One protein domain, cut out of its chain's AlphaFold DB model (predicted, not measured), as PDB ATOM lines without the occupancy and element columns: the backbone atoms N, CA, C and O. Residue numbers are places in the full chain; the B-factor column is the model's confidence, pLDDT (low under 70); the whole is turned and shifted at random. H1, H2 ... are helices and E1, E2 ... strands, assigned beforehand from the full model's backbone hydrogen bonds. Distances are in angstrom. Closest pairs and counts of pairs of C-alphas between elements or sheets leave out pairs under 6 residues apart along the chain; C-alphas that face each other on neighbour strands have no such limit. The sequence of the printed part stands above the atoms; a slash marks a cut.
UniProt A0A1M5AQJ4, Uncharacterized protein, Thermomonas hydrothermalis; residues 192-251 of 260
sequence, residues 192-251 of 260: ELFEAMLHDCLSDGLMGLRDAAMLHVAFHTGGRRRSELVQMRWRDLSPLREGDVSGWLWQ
ATOM      1  N   GLU A 192     142.625 128.113 129.154       90.81
ATOM      2  CA  GLU A 192     143.103 129.499 129.157       90.81
ATOM      3  C   GLU A 192     144.461 129.612 129.860       90.81
ATOM      4  O   GLU A 192     145.363 130.296 129.381       90.81
ATOM      5  N   LEU A 193     144.637 128.895 130.977       89.62
ATOM      6  CA  LEU A 193     145.915 128.849 131.686       89.62
ATOM      7  C   LEU A 193     146.990 128.151 130.844       89.62
ATOM      8  O   LEU A 193     148.138 128.586 130.828       89.62
ATOM      9  N   PHE A 194     146.619 127.082 130.138       90.94
ATOM     10  CA  PHE A 194     147.520 126.366 129.242       90.94
ATOM     11  C   PHE A 194     147.976 127.240 128.063       90.94
ATOM     12  O   PHE A 194     149.170 127.313 127.784       90.94
ATOM     13  N   GLU A 195     147.049 127.947 127.413       92.38
ATOM     14  CA  GLU A 195     147.352 128.866 126.310       92.38
ATOM     15  C   GLU A 195     148.254 130.027 126.765       92.38
ATOM     16  O   GLU A 195     149.208 130.362 126.064       92.38
ATOM     17  N   ALA A 196     148.032 130.576 127.965       92.12
ATOM     18  CA  ALA A 196     148.908 131.596 128.546       92.12
ATOM     19  C   ALA A 196     150.339 131.077 128.777       92.12
ATOM     20  O   ALA A 196     151.305 131.731 128.395       92.12
ATOM     21  N   MET A 197     150.491 129.866 129.327       90.62
ATOM     22  CA  MET A 197     151.812 129.254 129.527       90.62
ATOM     23  C   MET A 197     152.552 129.015 128.206       90.62
ATOM     24  O   MET A 197     153.771 129.172 128.144       90.62
ATOM     25  N   LEU A 198     151.832 128.615 127.154       93.38
ATOM     26  CA  LEU A 198     152.418 128.446 125.826       93.38
ATOM     27  C   LEU A 198     152.877 129.779 125.239       93.38
ATOM     28  O   LEU A 198     153.955 129.830 124.657       93.38
ATOM     29  N   HIS A 199     152.090 130.842 125.412       91.75
ATOM     30  CA  HIS A 199     152.464 132.178 124.958       91.75
ATOM     31  C   HIS A 199     153.801 132.627 125.566       91.75
ATOM     32  O   HIS A 199     154.697 133.013 124.818       91.75
ATOM     33  N   ASP A 200     153.964 132.467 126.882       89.00
ATOM     34  CA  ASP A 200     155.208 132.800 127.592       89.00
ATOM     35  C   ASP A 200     156.388 131.932 127.135       89.00
ATOM     36  O   ASP A 200     157.516 132.401 127.036       89.00
ATOM     37  N   CYS A 201     156.154 130.657 126.817       89.88
ATOM     38  CA  CYS A 201     157.220 129.799 126.303       89.88
ATOM     39  C   CYS A 201     157.704 130.276 124.926       89.88
ATOM     40  O   CYS A 201     158.890 130.207 124.629       89.88
ATOM     41  N   LEU A 202     156.819 130.764 124.058       83.69
ATOM     42  CA  LEU A 202     157.179 131.086 122.674       83.69
ATOM     43  C   LEU A 202     158.059 132.343 122.528       83.69
ATOM     44  O   LEU A 202     158.605 132.556 121.444       83.69
ATOM     45  N   SER A 203     158.272 133.132 123.589       80.56
ATOM     46  CA  SER A 203     159.209 134.266 123.577       80.56
ATOM     47  C   SER A 203     160.683 133.872 123.743       80.56
ATOM     48  O   SER A 203     161.563 134.669 123.419       80.56
ATOM     49  N   ASP A 204     160.974 132.640 124.180       81.75
ATOM     50  CA  ASP A 204     162.296 132.250 124.706       81.75
ATOM     51  C   ASP A 204     163.134 131.396 123.728       81.75
ATOM     52  O   ASP A 204     163.966 130.563 124.115       81.75
ATOM     53  N   GLY A 205     162.911 131.573 122.421       87.56
ATOM     54  CA  GLY A 205     163.674 130.903 121.363       87.56
ATOM     55  C   GLY A 205     163.624 129.369 121.449       87.56
ATOM     56  O   GLY A 205     162.569 128.774 121.656       87.56
ATOM     57  N   LEU A 206     164.769 128.690 121.282       92.38
ATOM     58  CA  LEU A 206     164.832 127.216 121.274       92.38
ATOM     59  C   LEU A 206     164.462 126.572 122.621       92.38
ATOM     60  O   LEU A 206     163.894 125.480 122.637       92.38
ATOM     61  N   MET A 207     164.780 127.224 123.746       88.56
ATOM     62  CA  MET A 207     164.380 126.736 125.075       88.56
ATOM     63  C   MET A 207     162.867 126.830 125.237       88.56
ATOM     64  O   MET A 207     162.230 125.865 125.649       88.56
ATOM     65  N   GLY A 208     162.313 127.958 124.802       91.31
ATOM     66  CA  GLY A 208     160.887 128.196 124.722       91.31
ATOM     67  C   GLY A 208     160.125 127.157 123.906       91.31
ATOM     68  O   GLY A 208     159.166 126.553 124.383       91.31
ATOM     69  N   LEU A 209     160.606 126.856 122.697       91.56
ATOM     70  CA  LEU A 209     160.024 125.822 121.836       91.56
ATOM     71  C   LEU A 209     160.080 124.425 122.468       91.56
ATOM     72  O   LEU A 209     159.120 123.660 122.358       91.56
ATOM     73  N   ARG A 210     161.180 124.086 123.153       88.56
ATOM     74  CA  ARG A 210     161.298 122.821 123.894       88.56
ATOM     75  C   ARG A 210     160.257 122.743 125.009       88.56
ATOM     76  O   ARG A 210     159.603 121.712 125.164       88.56
ATOM     77  N   ASP A 211     160.110 123.811 125.781       90.12
ATOM     78  CA  ASP A 211     159.210 123.844 126.930       90.12
ATOM     79  C   ASP A 211     157.739 123.833 126.476       90.12
ATOM     80  O   ASP A 211     156.947 123.047 127.002       90.12
ATOM     81  N   ALA A 212     157.405 124.557 125.403       91.44
ATOM     82  CA  ALA A 212     156.104 124.483 124.736       91.44
ATOM     83  C   ALA A 212     155.792 123.062 124.234       91.44
ATOM     84  O   ALA A 212     154.705 122.536 124.489       91.44
ATOM     85  N   ALA A 213     156.750 122.390 123.584       88.44
ATOM     86  CA  ALA A 213     156.576 121.009 123.134       88.44
ATOM     87  C   ALA A 213     156.305 120.053 124.310       88.44
ATOM     88  O   ALA A 213     155.399 119.221 124.236       88.44
ATOM     89  N   MET A 214     157.030 120.199 125.425       87.69
ATOM     90  CA  MET A 214     156.784 119.409 126.636       87.69
ATOM     91  C   MET A 214     155.396 119.674 127.232       87.69
ATOM     92  O   MET A 214     154.726 118.724 127.641       87.69
ATOM     93  N   LEU A 215     154.948 120.934 127.263       89.62
ATOM     94  CA  LEU A 215     153.612 121.309 127.732       89.62
ATOM     95  C   LEU A 215     152.516 120.681 126.863       89.62
ATOM     96  O   LEU A 215     151.600 120.057 127.401       89.62
ATOM     97  N   HIS A 216     152.642 120.760 125.536       89.06
ATOM     98  CA  HIS A 216     151.718 120.111 124.603       89.06
ATOM     99  C   HIS A 216     151.627 118.609 124.835       89.06
ATOM    100  O   HIS A 216     150.522 118.086 124.994       89.06
ATOM    101  N   VAL A 217     152.769 117.926 124.898       85.38
ATOM    102  CA  VAL A 217     152.815 116.481 125.125       85.38
ATOM    103  C   VAL A 217     152.168 116.131 126.464       85.38
ATOM    104  O   VAL A 217     151.317 115.247 126.515       85.38
ATOM    105  N   ALA A 218     152.507 116.837 127.544       86.69
ATOM    106  CA  ALA A 218     151.959 116.574 128.871       86.69
ATOM    107  C   ALA A 218     150.439 116.763 128.935       86.69
ATOM    108  O   ALA A 218     149.749 115.927 129.522       86.69
ATOM    109  N   PHE A 219     149.924 117.840 128.335       86.19
ATOM    110  CA  PHE A 219     148.508 118.201 128.378       86.19
ATOM    111  C   PHE A 219     147.652 117.237 127.547       86.19
ATOM    112  O   PHE A 219     146.716 116.633 128.068       86.19
ATOM    113  N   HIS A 220     148.023 117.002 126.285       82.06
ATOM    114  CA  HIS A 220     147.212 116.213 125.347       82.06
ATOM    115  C   HIS A 220     147.274 114.709 125.607       82.06
ATOM    116  O   HIS A 220     146.378 113.974 125.204       82.06
ATOM    117  N   THR A 221     148.297 114.232 126.318       76.56
ATOM    118  CA  THR A 221     148.379 112.822 126.717       76.56
ATOM    119  C   THR A 221     147.734 112.552 128.082       76.56
ATOM    120  O   THR A 221     147.909 111.460 128.614       76.56
ATOM    121  N   GLY A 222     146.981 113.495 128.663       75.12
ATOM    122  CA  GLY A 222     146.214 113.272 129.897       75.12
ATOM    123  C   GLY A 222     146.975 113.552 131.198       75.12
ATOM    124  O   GLY A 222     146.730 112.892 132.205       75.12
ATOM    125  N   GLY A 223     147.908 114.510 131.195       75.19
ATOM    126  CA  GLY A 223     148.561 114.999 132.415       75.19
ATOM    127  C   GLY A 223     149.676 114.090 132.934       75.19
ATOM    128  O   GLY A 223     149.668 113.684 134.099       75.19
ATOM    129  N   ARG A 224     150.648 113.765 132.074       79.00
ATOM    130  CA  ARG A 224     151.757 112.850 132.404       79.00
ATOM    131  C   ARG A 224     152.614 113.345 133.558       79.00
ATOM    132  O   ARG A 224     152.849 114.541 133.741       79.00
ATOM    133  N   ARG A 225     153.145 112.400 134.336       75.56
ATOM    134  CA  ARG A 225     154.087 112.718 135.413       75.56
ATOM    135  C   ARG A 225     155.408 113.195 134.820       75.56
ATOM    136  O   ARG A 225     155.844 112.732 133.772       75.56
ATOM    137  N   ARG A 226     156.125 114.042 135.561       79.81
ATOM    138  CA  ARG A 226     157.460 114.523 135.163       79.81
ATOM    139  C   ARG A 226     158.420 113.382 134.803       79.81
ATOM    140  O   ARG A 226     159.162 113.506 133.842       79.81
ATOM    141  N   SER A 227     158.400 112.279 135.554       76.25
ATOM    142  CA  SER A 227     159.240 111.108 135.273       76.25
ATOM    143  C   SER A 227     158.887 110.419 133.954       76.25
ATOM    144  O   SER A 227     159.780 109.899 133.303       76.25
ATOM    145  N   GLU A 228     157.614 110.440 133.552       79.56
ATOM    146  CA  GLU A 228     157.144 109.863 132.285       79.56
ATOM    147  C   GLU A 228     157.590 110.741 131.105       79.56
ATOM    148  O   GLU A 228     158.118 110.228 130.126       79.56
ATOM    149  N   LEU A 229     157.475 112.070 131.233       82.75
ATOM    150  CA  LEU A 229     157.929 113.021 130.207       82.75
ATOM    151  C   LEU A 229     159.447 112.978 129.992       82.75
ATOM    152  O   LEU A 229     159.906 112.974 128.857       82.75
ATOM    153  N   VAL A 230     160.230 112.916 131.075       83.31
ATOM    154  CA  VAL A 230     161.706 112.883 131.006       83.31
ATOM    155  C   VAL A 230     162.231 111.590 130.372       83.31
ATOM    156  O   VAL A 230     163.329 111.578 129.822       83.31
ATOM    157  N   GLN A 231     161.472 110.498 130.451       80.00
ATOM    158  CA  GLN A 231     161.866 109.210 129.877       80.00
ATOM    159  C   GLN A 231     161.415 109.028 128.426       80.00
ATOM    160  O   GLN A 231     161.849 108.069 127.790       80.00
ATOM    161  N   MET A 232     160.587 109.932 127.895       80.06
ATOM    162  CA  MET A 232     160.108 109.865 126.519       80.06
ATOM    163  C   MET A 232     161.280 109.967 125.539       80.06
ATOM    164  O   MET A 232     162.046 110.933 125.560       80.06
ATOM    165  N   ARG A 233     161.409 108.982 124.647       82.94
ATOM    166  CA  ARG A 233     162.373 109.024 123.547       82.94
ATOM    167  C   ARG A 233     161.628 109.174 122.234       82.94
ATOM    168  O   ARG A 233     160.563 108.601 122.042       82.94
ATOM    169  N   TRP A 234     162.240 109.873 121.279       80.25
ATOM    170  CA  TRP A 234     161.679 110.006 119.929       80.25
ATOM    171  C   TRP A 234     161.404 108.641 119.270       80.25
ATOM    172  O   TRP A 234     160.475 108.514 118.485       80.25
ATOM    173  N   ARG A 235     162.184 107.609 119.632       83.50
ATOM    174  CA  ARG A 235     162.043 106.227 119.139       83.50
ATOM    175  C   ARG A 235     160.769 105.524 119.616       83.50
ATOM    176  O   ARG A 235     160.418 104.492 119.054       83.50
ATOM    177  N   ASP A 236     160.105 106.064 120.632       79.62
ATOM    178  CA  ASP A 236     158.873 105.506 121.195       79.62
ATOM    179  C   ASP A 236     157.617 106.086 120.513       79.62
ATOM    180  O   ASP A 236     156.491 105.728 120.864       79.62
ATOM    181  N   LEU A 237     157.802 106.998 119.550       82.12
ATOM    182  CA  LEU A 237     156.739 107.582 118.740       82.12
ATOM    183  C   LEU A 237     156.531 106.755 117.471       82.12
ATOM    184  O   LEU A 237     157.463 106.520 116.703       82.12
ATOM    185  N   SER A 238     155.287 106.362 117.224       83.62
ATOM    186  CA  SER A 238     154.856 105.720 115.982       83.62
ATOM    187  C   SER A 238     153.858 106.611 115.243       83.62
ATOM    188  O   SER A 238     153.019 107.236 115.894       83.62
ATOM    189  N   PRO A 239     153.913 106.698 113.905       83.62
ATOM    190  CA  PRO A 239     152.888 107.402 113.150       83.62
ATOM    191  C   PRO A 239     151.539 106.694 113.325       83.62
ATOM    192  O   PRO A 239     151.448 105.476 113.187       83.62
ATOM    193  N   LEU A 240     150.494 107.466 113.608       81.56
ATOM    194  CA  LEU A 240     149.109 107.007 113.637       81.56
ATOM    195  C   LEU A 240     148.410 107.504 112.378       81.56
ATOM    196  O   LEU A 240     148.406 108.707 112.101       81.56
ATOM    197  N   ARG A 241     147.815 106.578 111.629       81.50
ATOM    198  CA  ARG A 241     146.876 106.893 110.555       81.50
ATOM    199  C   ARG A 241     145.660 106.001 110.696       81.50
ATOM    200  O   ARG A 241     145.763 104.796 110.486       81.50
ATOM    201  N   GLU A 242     144.538 106.599 111.067       75.94
ATOM    202  CA  GLU A 242     143.275 105.895 111.268       75.94
ATOM    203  C   GLU A 242     142.138 106.749 110.692       75.94
ATOM    204  O   GLU A 242     141.802 107.807 111.224       75.94
ATOM    205  N   GLY A 243     141.604 106.330 109.540       81.00
ATOM    206  CA  GLY A 243     140.654 107.133 108.760       81.00
ATOM    207  C   GLY A 243     141.245 108.486 108.349       81.00
ATOM    208  O   GLY A 243     142.356 108.547 107.819       81.00
ATOM    209  N   ASP A 244     140.518 109.565 108.643       82.12
ATOM    210  CA  ASP A 244     140.944 110.948 108.385       82.12
ATOM    211  C   ASP A 244     141.880 111.518 109.471       82.12
ATOM    212  O   ASP A 244     142.337 112.658 109.373       82.12
ATOM    213  N   VAL A 245     142.193 110.747 110.521       73.50
ATOM    214  CA  VAL A 245     143.068 111.193 111.610       73.50
ATOM    215  C   VAL A 245     144.513 110.803 111.308       73.50
ATOM    216  O   VAL A 245     144.871 109.624 111.264       73.50
ATOM    217  N   SER A 246     145.372 111.812 111.146       79.19
ATOM    218  CA  SER A 246     146.823 111.648 111.047       79.19
ATOM    219  C   SER A 246     147.518 112.249 112.264       79.19
ATOM    220  O   SER A 246     147.267 113.404 112.607       79.19
ATOM    221  N   GLY A 247     148.431 111.509 112.885       81.44
ATOM    222  CA  GLY A 247     149.172 112.003 114.038       81.44
ATOM    223  C   GLY A 247     150.330 111.105 114.445       81.44
ATOM    224  O   GLY A 247     150.817 110.282 113.670       81.44
ATOM    225  N   TRP A 248     150.764 111.273 115.690       78.44
ATOM    226  CA  TRP A 248     151.778 110.440 116.321       78.44
ATOM    227  C   TRP A 248     151.184 109.817 117.575       78.44
ATOM    228  O   TRP A 248     150.633 110.519 118.422       78.44
ATOM    229  N   LEU A 249     151.308 108.502 117.692       77.88
ATOM    230  CA  LEU A 249     150.950 107.756 118.883       77.88
ATOM    231  C   LEU A 249     152.229 107.413 119.637       77.88
ATOM    232  O   LEU A 249     153.158 106.816 119.089       77.88
ATOM    233  N   TRP A 250     152.266 107.805 120.904       76.38
ATOM    234  CA  TRP A 250     153.322 107.423 121.828       76.38
ATOM    235  C   TRP A 250     152.866 106.206 122.633       76.38
ATOM    236  O   TRP A 250     151.886 106.292 123.375       76.38
ATOM    237  N   GLN A 251     153.562 105.073 122.495       69.88
ATOM    238  CA  GLN A 251     153.302 103.894 123.322       69.88
ATOM    239  C   GLN A 251     154.233 103.891 124.528       69.88
ATOM    240  O   GLN A 251     155.452 103.764 124.397       69.88
TER     241      GLN A 251
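What this domain is: This is residues 192 to 251 of the 260 residues of an uncharacterized protein of Thermomonas hydrothermalis (UniProt A0A1M5AQJ4). Picture two hairpins set apart: a helical one, H1 and H2, toward one end of the domain and a two-stranded one, E1 and E2, toward the other. The short helix H3 comes between them along the chain. The printed part has 60 residues, with three named helices and two named strands in the order H1, H2, H3, E1, E2; the sheet, E1 - E2, is antiparallel and the class is mixed, helices and strands. The whole is only just loose, close to compact, with a radius of gyration of the C-alphas of 13.0 A and spans of 34 by 28 by 21 A.

Where its parts are: Find C-alpha 192 at (143.103, 129.499, 129.157); from there H1 runs through residues 192 to 201, 14.4 A. H2, residues 205 to 220, begins at C-alpha 205 at (163.674, 130.903, 121.363) and is 22.4 A long. Next come H3, residues 226 to 231, 8.7 A, and E1, residues 237 to 242, 15.5 A. E2, residues 245 to 250, is 15.0 A long and ends at C-alpha 250 at (153.322, 107.423, 121.828).

How they stand to each other: Start at the helical hairpin: H1 and H2 touch, closest at the C-alphas of Cys 201 and Gly 208, 4.3 A apart. They run opposite ways at a shallow tilt of 25 degrees. With residues 214 to 218 alone, H2 only just touches H3, with 3 pairs of C-alphas within 8 A; the closest C-alphas, of Ala 218 and Leu 229, are 7.1 A apart. Their lines are only just about perpendicular, at 71 degrees. H1 and H2 are both apart from E1 and E2, and H3 is apart from H1 and E2. In the hairpin of E1 and E2, antiparallel at 151 degrees, look for N 240 and O 247, 2.8 A apart, and N 249 and O 238, 2.8 A apart, both within hydrogen-bond range. In H1, H2 and H3 every O i to N i+4 pair is within hydrogen-bond range.

The domain as a whole: The C-alphas of Asp 204 and Gly 243 are the two farthest apart, at 36.8 A. The printed part has no cut, and its four links between named elements are tight. The mean pLDDT of the printed part is 83.8; look to residue 251 for the one value under 70.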